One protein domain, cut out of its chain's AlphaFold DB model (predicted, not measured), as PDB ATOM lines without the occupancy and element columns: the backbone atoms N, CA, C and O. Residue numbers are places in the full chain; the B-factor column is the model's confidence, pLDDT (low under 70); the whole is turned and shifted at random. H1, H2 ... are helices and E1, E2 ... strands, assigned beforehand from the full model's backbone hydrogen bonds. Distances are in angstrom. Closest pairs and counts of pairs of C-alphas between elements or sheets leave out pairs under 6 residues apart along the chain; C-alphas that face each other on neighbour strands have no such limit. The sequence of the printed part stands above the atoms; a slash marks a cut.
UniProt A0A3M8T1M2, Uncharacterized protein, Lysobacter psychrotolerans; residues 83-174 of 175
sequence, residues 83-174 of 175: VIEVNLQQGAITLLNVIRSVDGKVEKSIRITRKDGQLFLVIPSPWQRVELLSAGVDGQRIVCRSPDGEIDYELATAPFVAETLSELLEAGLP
ATOM      1  N   VAL A  83      20.864  48.346  72.386       90.94
ATOM      2  CA  VAL A  83      21.046  48.269  73.834       90.94
ATOM      3  C   VAL A  83      22.541  48.273  74.109       90.94
ATOM      4  O   VAL A  83      23.251  47.358  73.689       90.94
ATOM      5  N   ILE A  84      23.006  49.304  74.809       93.50
ATOM      6  CA  ILE A  84      24.412  49.494  75.165       93.50
ATOM      7  C   ILE A  84      24.561  49.278  76.670       93.50
ATOM      8  O   ILE A  84      23.933  49.956  77.479       93.50
ATOM      9  N   GLU A  85      25.412  48.333  77.036       94.94
ATOM     10  CA  GLU A  85      25.798  48.019  78.406       94.94
ATOM     11  C   GLU A  85      27.295  48.285  78.559       94.94
ATOM     12  O   GLU A  85      28.115  47.755  77.803       94.94
ATOM     13  N   VAL A  86      27.650  49.101  79.550       94.31
ATOM     14  CA  VAL A  86      29.039  49.396  79.905       94.31
ATOM     15  C   VAL A  86      29.224  49.107  81.386       94.31
ATOM     16  O   VAL A  86      28.536  49.699  82.216       94.31
ATOM     17  N   ASN A  87      30.176  48.237  81.720       93.81
ATOM     18  CA  ASN A  87      30.565  47.996  83.106       93.81
ATOM     19  C   ASN A  87      31.925  48.621  83.373       93.81
ATOM     20  O   ASN A  87      32.927  48.272  82.739       93.81
ATOM     21  N   LEU A  88      31.954  49.497  84.369       91.38
ATOM     22  CA  LEU A  88      33.155  50.149  84.867       91.38
ATOM     23  C   LEU A  88      33.548  49.532  86.209       91.38
ATOM     24  O   LEU A  88      32.701  49.292  87.070       91.38
ATOM     25  N   GLN A  89      34.839  49.298  86.406       90.75
ATOM     26  CA  GLN A  89      35.402  48.886  87.683       90.75
ATOM     27  C   GLN A  89      36.668  49.695  87.937       90.75
ATOM     28  O   GLN A  89      37.620  49.607  87.168       90.75
ATOM     29  N   GLN A  90      36.674  50.475  89.024       90.12
ATOM     30  CA  GLN A  90      37.812  51.329  89.400       90.12
ATOM     31  C   GLN A  90      38.284  52.229  88.241       90.12
ATOM     32  O   GLN A  90      39.469  52.298  87.935       90.12
ATOM     33  N   GLY A  91      37.337  52.865  87.548       89.69
ATOM     34  CA  GLY A  91      37.616  53.743  86.409       89.69
ATOM     35  C   GLY A  91      37.860  53.042  85.070       89.69
ATOM     36  O   GLY A  91      37.813  53.688  84.032       89.69
ATOM     37  N   ALA A  92      38.088  51.726  85.061       90.38
ATOM     38  CA  ALA A  92      38.376  50.972  83.844       90.38
ATOM     39  C   ALA A  92      37.127  50.293  83.273       90.38
ATOM     40  O   ALA A  92      36.316  49.733  84.015       90.38
ATOM     41  N   ILE A  93      37.016  50.242  81.944       91.06
ATOM     42  CA  ILE A  93      35.997  49.421  81.282       91.06
ATOM     43  C   ILE A  93      36.363  47.945  81.438       91.06
ATOM     44  O   ILE A  93      37.442  47.498  81.049       91.06
ATOM     45  N   THR A  94      35.429  47.175  81.992       93.31
ATOM     46  CA  THR A  94      35.516  45.711  82.111       93.31
ATOM     47  C   THR A  94      34.649  44.997  81.080       93.31
ATOM     48  O   THR A  94      35.010  43.910  80.622       93.31
ATOM     49  N   LEU A  95      33.544  45.627  80.675       94.62
ATOM     50  CA  LEU A  95      32.630  45.151  79.644       94.62
ATOM     51  C   LEU A  95      32.100  46.342  78.845       94.62
ATOM     52  O   LEU A  95      31.620  47.308  79.429       94.62
ATOM     53  N   LEU A  96      32.118  46.215  77.524       95.31
ATOM     54  CA  LEU A  96      31.240  46.938  76.615       95.31
ATOM     55  C   LEU A  96      30.457  45.893  75.826       95.31
ATOM     56  O   LEU A  96      31.043  45.029  75.177       95.31
ATOM     57  N   ASN A  97      29.139  45.952  75.884       95.31
ATOM     58  CA  ASN A  97      28.256  45.029  75.198       95.31
ATOM     59  C   ASN A  97      27.183  45.844  74.478       95.31
ATOM     60  O   ASN A  97      26.390  46.530  75.112       95.31
ATOM     61  N   VAL A  98      27.182  45.782  73.150       94.81
ATOM     62  CA  VAL A  98      26.180  46.440  72.311       94.81
ATOM     63  C   VAL A  98      25.399  45.371  71.577       94.81
ATOM     64  O   VAL A  98      25.985  44.504  70.925       94.81
ATOM     65  N   ILE A  99      24.077  45.409  71.707       92.75
ATOM     66  CA  ILE A  99      23.159  44.430  71.130       92.75
ATOM     67  C   ILE A  99      22.097  45.173  70.329       92.75
ATOM     68  O   ILE A  99      21.344  45.966  70.887       92.75
ATOM     69  N   ARG A 100      21.982  44.834  69.044       90.75
ATOM     70  CA  ARG A 100      20.852  45.214  68.198       90.75
ATOM     71  C   ARG A 100      19.840  44.091  68.174       90.75
ATOM     72  O   ARG A 100      20.179  42.969  67.786       90.75
ATOM     73  N   SER A 101      18.603  44.397  68.546       86.69
ATOM     74  CA  SER A 101      17.481  43.467  68.447       86.69
ATOM     75  C   SER A 101      16.394  44.051  67.555       86.69
ATOM     76  O   SER A 101      15.941  45.168  67.792       86.69
ATOM     77  N   VAL A 102      15.966  43.290  66.550       84.38
ATOM     78  CA  VAL A 102      14.852  43.637  65.657       84.38
ATOM     79  C   VAL A 102      13.789  42.556  65.810       84.38
ATOM     80  O   VAL A 102      14.095  41.364  65.733       84.38
ATOM     81  N   ASP A 103      12.550  42.957  66.108       84.94
ATOM     82  CA  ASP A 103      11.420  42.047  66.366       84.94
ATOM     83  C   ASP A 103      11.726  40.956  67.415       84.94
ATOM     84  O   ASP A 103      11.333  39.793  67.290       84.94
ATOM     85  N   GLY A 104      12.483  41.325  68.455       82.25
ATOM     86  CA  GLY A 104      12.876  40.427  69.543       82.25
ATOM     87  C   GLY A 104      14.002  39.444  69.199       82.25
ATOM     88  O   GLY A 104      14.316  38.580  70.020       82.25
ATOM     89  N   LYS A 105      14.624  39.555  68.018       83.88
ATOM     90  CA  LYS A 105      15.772  38.737  67.606       83.88
ATOM     91  C   LYS A 105      17.041  39.573  67.557       83.88
ATOM     92  O   LYS A 105      17.075  40.615  66.913       83.88
ATOM     93  N   VAL A 106      18.108  39.061  68.174       86.81
ATOM     94  CA  VAL A 106      19.443  39.666  68.083       86.81
ATOM     95  C   VAL A 106      19.935  39.580  66.638       86.81
ATOM     96  O   VAL A 106      20.173  38.489  66.126       86.81
ATOM     97  N   GLU A 107      20.075  40.734  65.991       87.88
ATOM     98  CA  GLU A 107      20.565  40.856  64.617       87.88
ATOM     99  C   GLU A 107      22.093  40.962  64.602       87.88
ATOM    100  O   GLU A 107      22.775  40.273  63.843       87.88
ATOM    101  N   LYS A 108      22.636  41.827  65.465       88.25
ATOM    102  CA  LYS A 108      24.070  42.094  65.583       88.25
ATOM    103  C   LYS A 108      24.433  42.341  67.035       88.25
ATOM    104  O   LYS A 108      23.675  42.956  67.780       88.25
ATOM    105  N   SER A 109      25.632  41.932  67.417       91.56
ATOM    106  CA  SER A 109      26.186  42.273  68.721       91.56
ATOM    107  C   SER A 109      27.689  42.440  68.642       91.56
ATOM    108  O   SER A 109      28.350  41.662  67.954       91.56
ATOM    109  N   ILE A 110      28.223  43.382  69.407       93.19
ATOM    110  CA  ILE A 110      29.651  43.482  69.683       93.19
ATOM    111  C   ILE A 110      29.861  43.434  71.193       93.19
ATOM    112  O   ILE A 110      29.162  44.101  71.954       93.19
ATOM    113  N   ARG A 111      30.799  42.597  71.637       95.31
ATOM    114  CA  ARG A 111      31.124  42.435  73.054       95.31
ATOM    115  C   ARG A 111      32.622  42.528  73.257       95.31
ATOM    116  O   ARG A 111      33.355  41.656  72.805       95.31
ATOM    117  N   ILE A 112      33.053  43.547  73.980       94.88
ATOM    118  CA  ILE A 112      34.440  43.777  74.361       94.88
ATOM    119  C   ILE A 112      34.559  43.541  75.861       94.88
ATOM    120  O   ILE A 112      33.770  44.057  76.647       94.88
ATOM    121  N   THR A 113      35.536  42.743  76.267       94.88
ATOM    122  CA  THR A 113      35.821  42.458  77.676       94.88
ATOM    123  C   THR A 113      37.272  42.754  77.983       94.88
ATOM    124  O   THR A 113      38.137  42.439  77.163       94.88
ATOM    125  N   ARG A 114      37.550  43.266  79.181       91.00
ATOM    126  CA  ARG A 114      38.918  43.389  79.688       91.00
ATOM    127  C   ARG A 114      39.255  42.194  80.570       91.00
ATOM    128  O   ARG A 114      38.488  41.841  81.466       91.00
ATOM    129  N   LYS A 115      40.398  41.561  80.323       89.31
ATOM    130  CA  LYS A 115      40.916  40.462  81.139       89.31
ATOM    131  C   LYS A 115      42.433  40.580  81.244       89.31
ATOM    132  O   LYS A 115      43.097  40.729  80.229       89.31
ATOM    133  N   ASP A 116      42.957  40.508  82.468       88.19
ATOM    134  CA  ASP A 116      44.399  40.562  82.749       88.19
ATOM    135  C   ASP A 116      45.092  41.786  82.106       88.19
ATOM    136  O   ASP A 116      46.203  41.706  81.598       88.19
ATOM    137  N   GLY A 117      44.396  42.930  82.093       84.81
ATOM    138  CA  GLY A 117      44.863  44.183  81.488       84.81
ATOM    139  C   GLY A 117      44.591  44.316  79.985       84.81
ATOM    140  O   GLY A 117      44.489  45.444  79.511       84.81
ATOM    141  N   GLN A 118      44.366  43.211  79.272       90.00
ATOM    142  CA  GLN A 118      44.166  43.168  77.819       90.00
ATOM    143  C   GLN A 118      42.688  43.251  77.417       90.00
ATOM    144  O   GLN A 118      41.795  42.832  78.162       90.00
ATOM    145  N   LEU A 119      42.430  43.759  76.209       92.38
ATOM    146  CA  LEU A 119      41.096  43.842  75.616       92.38
ATOM    147  C   LEU A 119      40.840  42.672  74.674       92.38
ATOM    148  O   LEU A 119      41.682  42.309  73.858       92.38
ATOM    149  N   PHE A 120      39.633  42.123  74.751       94.88
ATOM    150  CA  PHE A 120      39.201  41.028  73.896       94.88
ATOM    151  C   PHE A 120      37.835  41.315  73.299       94.88
ATOM    152  O   PHE A 120      36.883  41.584  74.033       94.88
ATOM    153  N   LEU A 121      37.715  41.152  71.986       94.75
ATOM    154  CA  LEU A 121      36.435  40.984  71.318       94.75
ATOM    155  C   LEU A 121      35.961  39.538  71.494       94.75
ATOM    156  O   LEU A 121      36.688  38.592  71.188       94.75
ATOM    157  N   VAL A 122      34.730  39.362  71.964       93.12
ATOM    158  CA  VAL A 122      34.076  38.059  72.105       93.12
ATOM    159  C   VAL A 122      33.175  37.817  70.899       93.12
ATOM    160  O   VAL A 122      32.160  38.489  70.724       93.12
ATOM    161  N   ILE A 123      33.526  36.817  70.097       84.19
ATOM    162  CA  ILE A 123      32.712  36.312  68.992       84.19
ATOM    163  C   ILE A 123      31.902  35.131  69.539       84.19
ATOM    164  O   ILE A 123      32.504  34.175  70.023       84.19
ATOM    165  N   PRO A 124      30.558  35.168  69.524       76.94
ATOM    166  CA  PRO A 124      29.747  34.107  70.120       76.94
ATOM    167  C   PRO A 124      29.657  32.836  69.259       76.94
ATOM    168  O   PRO A 124      29.413  31.762  69.807       76.94
ATOM    169  N   SER A 125      29.843  32.926  67.934       75.56
ATOM    170  CA  SER A 125      29.801  31.766  67.032       75.56
ATOM    171  C   SER A 125      30.730  31.935  65.815       75.56
ATOM    172  O   SER A 125      30.474  32.817  64.995       75.56
ATOM    173  N   PRO A 126      31.788  31.109  65.673       78.81
ATOM    174  CA  PRO A 126      32.304  30.191  66.694       78.81
ATOM    175  C   PRO A 126      32.733  30.961  67.954       78.81
ATOM    176  O   PRO A 126      33.126  32.121  67.859       78.81
ATOM    177  N   TRP A 127      32.638  30.335  69.136       84.12
ATOM    178  CA  TRP A 127      33.035  30.996  70.383       84.12
ATOM    179  C   TRP A 127      34.541  31.268  70.382       84.12
ATOM    180  O   TRP A 127      35.345  30.349  70.555       84.12
ATOM    181  N   GLN A 128      34.922  32.527  70.203       88.06
ATOM    182  CA  GLN A 128      36.314  32.947  70.110       88.06
ATOM    183  C   GLN A 128      36.528  34.265  70.850       88.06
ATOM    184  O   GLN A 128      35.647  35.121  70.912       88.06
ATOM    185  N   ARG A 129      37.726  34.421  71.416       91.94
ATOM    186  CA  ARG A 129      38.229  35.707  71.895       91.94
ATOM    187  C   ARG A 129      39.337  36.163  70.963       91.94
ATOM    188  O   ARG A 129      40.280  35.408  70.736       91.94
ATOM    189  N   VAL A 130      39.199  37.367  70.434       94.19
ATOM    190  CA  VAL A 130      40.207  38.018  69.598       94.19
ATOM    191  C   VAL A 130      40.805  39.146  70.420       94.19
ATOM    192  O   VAL A 130      40.067  40.011  70.886       94.19
ATOM    193  N   GLU A 131      42.114  39.103  70.645       95.25
ATOM    194  CA  GLU A 131      42.820  40.194  71.316       95.25
ATOM    195  C   GLU A 131      42.742  41.459  70.458       95.25
ATOM    196  O   GLU A 131      42.947  41.418  69.240       95.25
ATOM    197  N   LEU A 132      42.400  42.574  71.094       94.88
ATOM    198  CA  LEU A 132      42.311  43.873  70.450       94.88
ATOM    199  C   LEU A 132      43.560  44.689  70.769       94.88
ATOM    200  O   LEU A 132      43.958  44.811  71.923       94.88
ATOM    201  N   LEU A 133      44.123  45.295  69.730       93.69
ATOM    202  CA  LEU A 133      45.153  46.323  69.826       93.69
ATOM    203  C   LEU A 133      44.548  47.665  70.253       93.69
ATOM    204  O   LEU A 133      45.204  48.454  70.917       93.69
ATOM    205  N   SER A 134      43.310  47.944  69.833       92.94
ATOM    206  CA  SER A 134      42.562  49.140  70.236       92.94
ATOM    207  C   SER A 134      41.061  48.961  70.004       92.94
ATOM    208  O   SER A 134      40.636  48.134  69.191       92.94
ATOM    209  N   ALA A 135      40.269  49.758  70.717       94.12
ATOM    210  CA  ALA A 135      38.842  49.930  70.494       94.12
ATOM    211  C   ALA A 135      38.484  51.407  70.700       94.12
ATOM    212  O   ALA A 135      38.993  52.035  71.625       94.12
ATOM    213  N   GLY A 136      37.620  51.954  69.854       94.94
ATOM    214  CA  GLY A 136      37.170  53.342  69.946       94.94
ATOM    215  C   GLY A 136      35.847  53.558  69.225       94.94
ATOM    216  O   GLY A 136      35.294  52.625  68.639       94.94
ATOM    217  N   VAL A 137      35.347  54.792  69.260       95.75
ATOM    218  CA  VAL A 137      34.197  55.220  68.459       95.75
ATOM    219  C   VAL A 137      34.654  56.267  67.446       95.75
ATOM    220  O   VAL A 137      35.327  57.226  67.801       95.75
ATOM    221  N   ASP A 138      34.272  56.085  66.186       95.19
ATOM    222  CA  ASP A 138      34.408  57.075  65.117       95.19
ATOM    223  C   ASP A 138      33.007  57.458  64.618       95.19
ATOM    224  O   ASP A 138      32.328  56.692  63.922       95.19
ATOM    225  N   GLY A 139      32.523  58.622  65.057       94.25
ATOM    226  CA  GLY A 139      31.156  59.078  64.811       94.25
ATOM    227  C   GLY A 139      30.119  58.103  65.376       94.25
ATOM    228  O   GLY A 139      29.963  57.979  66.583       94.25
ATOM    229  N   GLN A 140      29.408  57.400  64.495       94.19
ATOM    230  CA  GLN A 140      28.410  56.383  64.856       94.19
ATOM    231  C   GLN A 140      28.948  54.958  64.663       94.19
ATOM    232  O   GLN A 140      28.171  54.045  64.406       94.19
ATOM    233  N   ARG A 141      30.264  54.727  64.705       95.56
ATOM    234  CA  ARG A 141      30.841  53.392  64.486       95.56
ATOM    235  C   ARG A 141      31.781  53.025  65.622       95.56
ATOM    236  O   ARG A 141      32.702  53.773  65.910       95.56
ATOM    237  N   ILE A 142      31.577  51.868  66.245       95.25
ATOM    238  CA  ILE A 142      32.607  51.258  67.091       95.25
ATOM    239  C   ILE A 142      33.623  50.612  66.158       95.25
ATOM    240  O   ILE A 142      33.247  49.784  65.328       95.25
ATOM    241  N   VAL A 143      34.889  50.980  66.319       95.88
ATOM    242  CA  VAL A 143      36.014  50.468  65.537       95.88
ATOM    243  C   VAL A 143      36.931  49.692  66.469       95.88
ATOM    244  O   VAL A 143      37.462  50.235  67.439       95.88
ATOM    245  N   CYS A 144      37.126  48.413  66.170       95.00
ATOM    246  CA  CYS A 144      37.999  47.509  66.907       95.00
ATOM    247  C   CYS A 144      39.130  47.044  65.996       95.00
ATOM    248  O   CYS A 144      38.877  46.504  64.920       95.00
ATOM    249  N   ARG A 145      40.380  47.184  66.437       95.44
ATOM    250  CA  ARG A 145      41.547  46.712  65.678       95.44
ATOM    251  C   ARG A 145      42.168  45.515  66.362       95.44
ATOM    252  O   ARG A 145      42.487  45.587  67.545       95.44
ATOM    253  N   SER A 146      42.379  44.443  65.613       94.88
ATOM    254  CA  SER A 146      43.138  43.264  66.022       94.88
ATOM    255  C   SER A 146      44.349  43.069  65.096       94.88
ATOM    256  O   SER A 146      44.458  43.751  64.073       94.88
ATOM    257  N   PRO A 147      45.267  42.137  65.408       93.94
ATOM    258  CA  PRO A 147      46.351  41.777  64.491       93.94
ATOM    259  C   PRO A 147      45.871  41.257  63.126       93.94
ATOM    260  O   PRO A 147      46.591  41.383  62.139       93.94
ATOM    261  N   ASP A 148      44.661  40.692  63.071       91.69
ATOM    262  CA  ASP A 148      44.099  40.059  61.873       91.69
ATOM    263  C   ASP A 148      43.263  41.025  61.015       91.69
ATOM    264  O   ASP A 148      42.905  40.693  59.883       91.69
ATOM    265  N   GLY A 149      42.942  42.218  61.531       93.12
ATOM    266  CA  GLY A 149      42.207  43.236  60.789       93.12
ATOM    267  C   GLY A 149      41.397  44.198  61.653       93.12
ATOM    268  O   GLY A 149      41.504  44.240  62.879       93.12
ATOM    269  N   GLU A 150      40.573  44.990  60.975       94.44
ATOM    270  CA  GLU A 150      39.642  45.937  61.585       94.44
ATOM    271  C   GLU A 150      38.221  45.361  61.570       94.44
ATOM    272  O   GLU A 150      37.809  44.691  60.619       94.44
ATOM    273  N   ILE A 151      37.490  45.585  62.657       92.25
ATOM    274  CA  ILE A 151      36.121  45.124  62.865       92.25
ATOM    275  C   ILE A 151      35.289  46.339  63.249       92.25
ATOM    276  O   ILE A 151      35.531  46.953  64.287       92.25
ATOM    277  N   ASP A 152      34.275  46.624  62.438       93.75
ATOM    278  CA  ASP A 152      33.395  47.770  62.632       93.75
ATOM    279  C   ASP A 152      31.988  47.349  63.049       93.75
ATOM    280  O   ASP A 152      31.422  46.374  62.543       93.75
ATOM    281  N   TYR A 153      31.372  48.164  63.900       92.94
ATOM    282  CA  TYR A 153      29.963  48.076  64.254       92.94
ATOM    283  C   TYR A 153      29.310  49.451  64.117       92.94
ATOM    284  O   TYR A 153      29.662  50.382  64.830       92.94
ATOM    285  N   GLU A 154      28.343  49.588  63.213       93.44
ATOM    286  CA  GLU A 154      27.551  50.814  63.070       93.44
ATOM    287  C   GLU A 154      26.481  50.892  64.163       93.44
ATOM    288  O   GLU A 154      25.660  49.985  64.272       93.44
ATOM    289  N   LEU A 155      26.482  51.972  64.941       92.62
ATOM    290  CA  LEU A 155      25.569  52.268  66.039       92.62
ATOM    291  C   LEU A 155      24.259  52.896  65.536       92.62
ATOM    292  O   LEU A 155      24.250  53.943  64.889       92.62
ATOM    293  N   ALA A 156      23.143  52.298  65.936       91.38
ATOM    294  CA  ALA A 156      21.785  52.812  65.803       91.38
ATOM    295  C   ALA A 156      21.340  53.386  67.155       91.38
ATOM    296  O   ALA A 156      20.531  52.802  67.879       91.38
ATOM    297  N   THR A 157      21.932  54.525  67.513       89.19
ATOM    298  CA  THR A 157      21.679  55.255  68.762       89.19
ATOM    299  C   THR A 157      21.706  56.765  68.523       89.19
ATOM    300  O   THR A 157      22.091  57.223  67.446       89.19
ATOM    301  N   ALA A 158      21.296  57.554  69.515       88.94
ATOM    302  CA  ALA A 158      21.386  59.009  69.450       88.94
ATOM    303  C   ALA A 158      22.859  59.478  69.438       88.94
ATOM    304  O   ALA A 158      23.674  58.886  70.150       88.94
ATOM    305  N   PRO A 159      23.210  60.572  68.733       89.56
ATOM    306  CA  PRO A 159      24.596  61.050  68.646       89.56
ATOM    307  C   PRO A 159      25.281  61.249  70.003       89.56
ATOM    308  O   PRO A 159      26.406  60.804  70.198       89.56
ATOM    309  N   PHE A 160      24.575  61.819  70.986       89.25
ATOM    310  CA  PHE A 160      25.137  62.035  72.325       89.25
ATOM    311  C   PHE A 160      25.508  60.724  73.042       89.25
ATOM    312  O   PHE A 160      26.392  60.723  73.896       89.25
ATOM    313  N   VAL A 161      24.848  59.606  72.717       91.75
ATOM    314  CA  VAL A 161      25.176  58.287  73.276       91.75
ATOM    315  C   VAL A 161      26.473  57.763  72.664       91.75
ATOM    316  O   VAL A 161      27.310  57.242  73.396       91.75
ATOM    317  N   ALA A 162      26.674  57.937  71.354       93.50
ATOM    318  CA  ALA A 162      27.925  57.565  70.698       93.50
ATOM    319  C   ALA A 162      29.100  58.442  71.164       93.50
ATOM    320  O   ALA A 162      30.160  57.909  71.482       93.50
ATOM    321  N   GLU A 163      28.886  59.755  71.308       94.06
ATOM    322  CA  GLU A 163      29.851  60.683  71.920       94.06
ATOM    323  C   GLU A 163      30.237  60.227  73.331       94.06
ATOM    324  O   GLU A 163      31.417  60.094  73.645       94.06
ATOM    325  N   THR A 164      29.239  59.905  74.165       94.88
ATOM    326  CA  THR A 164      29.483  59.433  75.534       94.88
ATOM    327  C   THR A 164      30.256  58.118  75.542       94.88
ATOM    328  O   THR A 164      31.142  57.927  76.372       94.88
ATOM    329  N   LEU A 165      29.954  57.205  74.618       95.38
ATOM    330  CA  LEU A 165      30.685  55.949  74.497       95.38
ATOM    331  C   LEU A 165      32.143  56.174  74.067       95.38
ATOM    332  O   LEU A 165      33.024  55.486  74.581       95.38
ATOM    333  N   SER A 166      32.402  57.137  73.175       95.69
ATOM    334  CA  SER A 166      33.764  57.548  72.808       95.69
ATOM    335  C   SER A 166      34.528  58.043  74.030       95.69
ATOM    336  O   SER A 166      35.586  57.505  74.348       95.69
ATOM    337  N   GLU A 167      33.947  58.993  74.771       95.25
ATOM    338  CA  GLU A 167      34.551  59.548  75.987       95.25
ATOM    339  C   GLU A 167      34.809  58.461  77.045       95.25
ATOM    340  O   GLU A 167      35.846  58.463  77.707       95.25
ATOM    341  N   LEU A 168      33.888  57.501  77.200       94.75
ATOM    342  CA  LEU A 168      34.063  56.374  78.117       94.75
ATOM    343  C   LEU A 168      35.198  55.446  77.687       94.75
ATOM    344  O   LEU A 168      35.948  54.992  78.549       94.75
ATOM    345  N   LEU A 169      35.331  55.141  76.393       92.38
ATOM    346  CA  LEU A 169      36.431  54.310  75.897       92.38
ATOM    347  C   LEU A 169      37.774  55.019  76.068       92.38
ATOM    348  O   LEU A 169      38.712  54.395  76.546       92.38
ATOM    349  N   GLU A 170      37.854  56.316  75.781       92.38
ATOM    350  CA  GLU A 170      39.070  57.111  75.997       92.38
ATOM    351  C   GLU A 170      39.469  57.171  77.480       92.38
ATOM    352  O   GLU A 170      40.633  56.973  77.816       92.38
ATOM    353  N   ALA A 171      38.508  57.380  78.384       90.81
ATOM    354  CA  ALA A 171      38.772  57.439  79.822       90.81
ATOM    355  C   ALA A 171      39.022  56.056  80.457       90.81
ATOM    356  O   ALA A 171      39.758  55.932  81.436       90.81
ATOM    357  N   GLY A 172      38.361  55.017  79.939       81.31
ATOM    358  CA  GLY A 172      38.292  53.682  80.534       81.31
ATOM    359  C   GLY A 172      39.253  52.652  79.940       81.31
ATOM    360  O   GLY A 172      39.372  51.551  80.498       81.31
ATOM    361  N   LEU A 173      39.944  52.992  78.847       76.44
ATOM    362  CA  LEU A 173      41.013  52.209  78.221       76.44
ATOM    363  C   LEU A 173      42.396  52.883  78.376       76.44
ATOM    364  O   LEU A 173      43.058  53.105  77.365       76.44
ATOM    365  N   PRO A 174      42.859  53.223  79.597       57.62
ATOM    366  CA  PRO A 174      44.191  53.796  79.746       57.62
ATOM    367  C   PRO A 174      45.268  52.789  79.307       57.62
ATOM    368  O   PRO A 174      45.094  51.581  79.534       57.62
TER     369      PRO A 174
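What this domain is: This is residues 83 to 174 of the 175 residues of an uncharacterized protein of Lysobacter psychrotolerans (UniProt A0A3M8T1M2). Two antiparallel sheets lie partly face to face with their strands crossed, and the helix H1 fills the gap between them along one side, over E1 and E2 of the larger sheet and over E6 of the smaller. The chain turns from one sheet to the other at the corner where E5 runs on into E6. The printed part has 92 residues, with eight named strands, E1 to E8, followed by one named helix, H1; the sheet orders are E1 E2 E3 E4 E5 and E6 E7 E8, and the class is mostly strand. The whole is compact, with a radius of gyration of the C-alphas of 12.7 A and spans of 37 by 33 by 23 A.

How they stand to each other: E1, residues 83 to 89, E2, 92 to 102, E3, 105 to 115, E4, 118 to 124, and E5, 127 to 132, form a twisted sheet and a meander, each strand the antiparallel neighbour of the one before. N 85 and O 97 of E1 and E2 are 2.8 A apart, N 98 and O 110 of E2 and E3 2.9 A, N 113 and O 120 of E3 and E4 2.9 A, and N 121 and O 130 of E4 and E5 2.8 A, each within hydrogen-bond range. E3 bends by 65 degrees at residue 108. E5 runs on into E6, residues 134 to 138, at 84 degrees. E6, E7, residues 141 to 146, and E8, 149 to 154, form the second meander; N 136 and O 143 are 3.0 A apart, and N 144 and O 151 2.9 A. The two sheets make a sandwich, two sheets face to face, their facing parts 10.0 A centre to centre and their strands at 57 degrees. The closest C-alphas of E5 and E7, Leu 132 and Ser 146, are 4.5 A apart. H1, residues 159 to 172, is on one face of each sheet, two layers in each case, at a height of 10.3 A over the larger and 8.4 A over the smaller. It runs along the strands, at 15 degrees to E2 and 23 degrees to E6 on the local plane. Its closest C-alphas are Gly 172 to Ala 92 of E2, 4.3 A, and Ser 166 to Val 137 of E6, 5.0 A. In H1 every O i to N i+4 pair is within hydrogen-bond range.

Where its parts are: E1 begins at C-alpha 83, (21.046, 48.269, 73.834), and is 20.0 A long. E2 measures 30.6 A, E3 28.6 A and E4 18.7 A. E5 is 15.9 A long, E6 12.5 A, E7 16.0 A and E8 16.7 A. H1, 19.6 A long, ends at C-alpha 172, (38.292, 53.682, 80.534).

The domain as a whole: The C-alphas farthest apart, those of Asp 103 and Pro 174, are 37.3 A apart. The printed part has no cut and no long link. The mean pLDDT of the printed part is 90.9, and residue 174 alone is under 70.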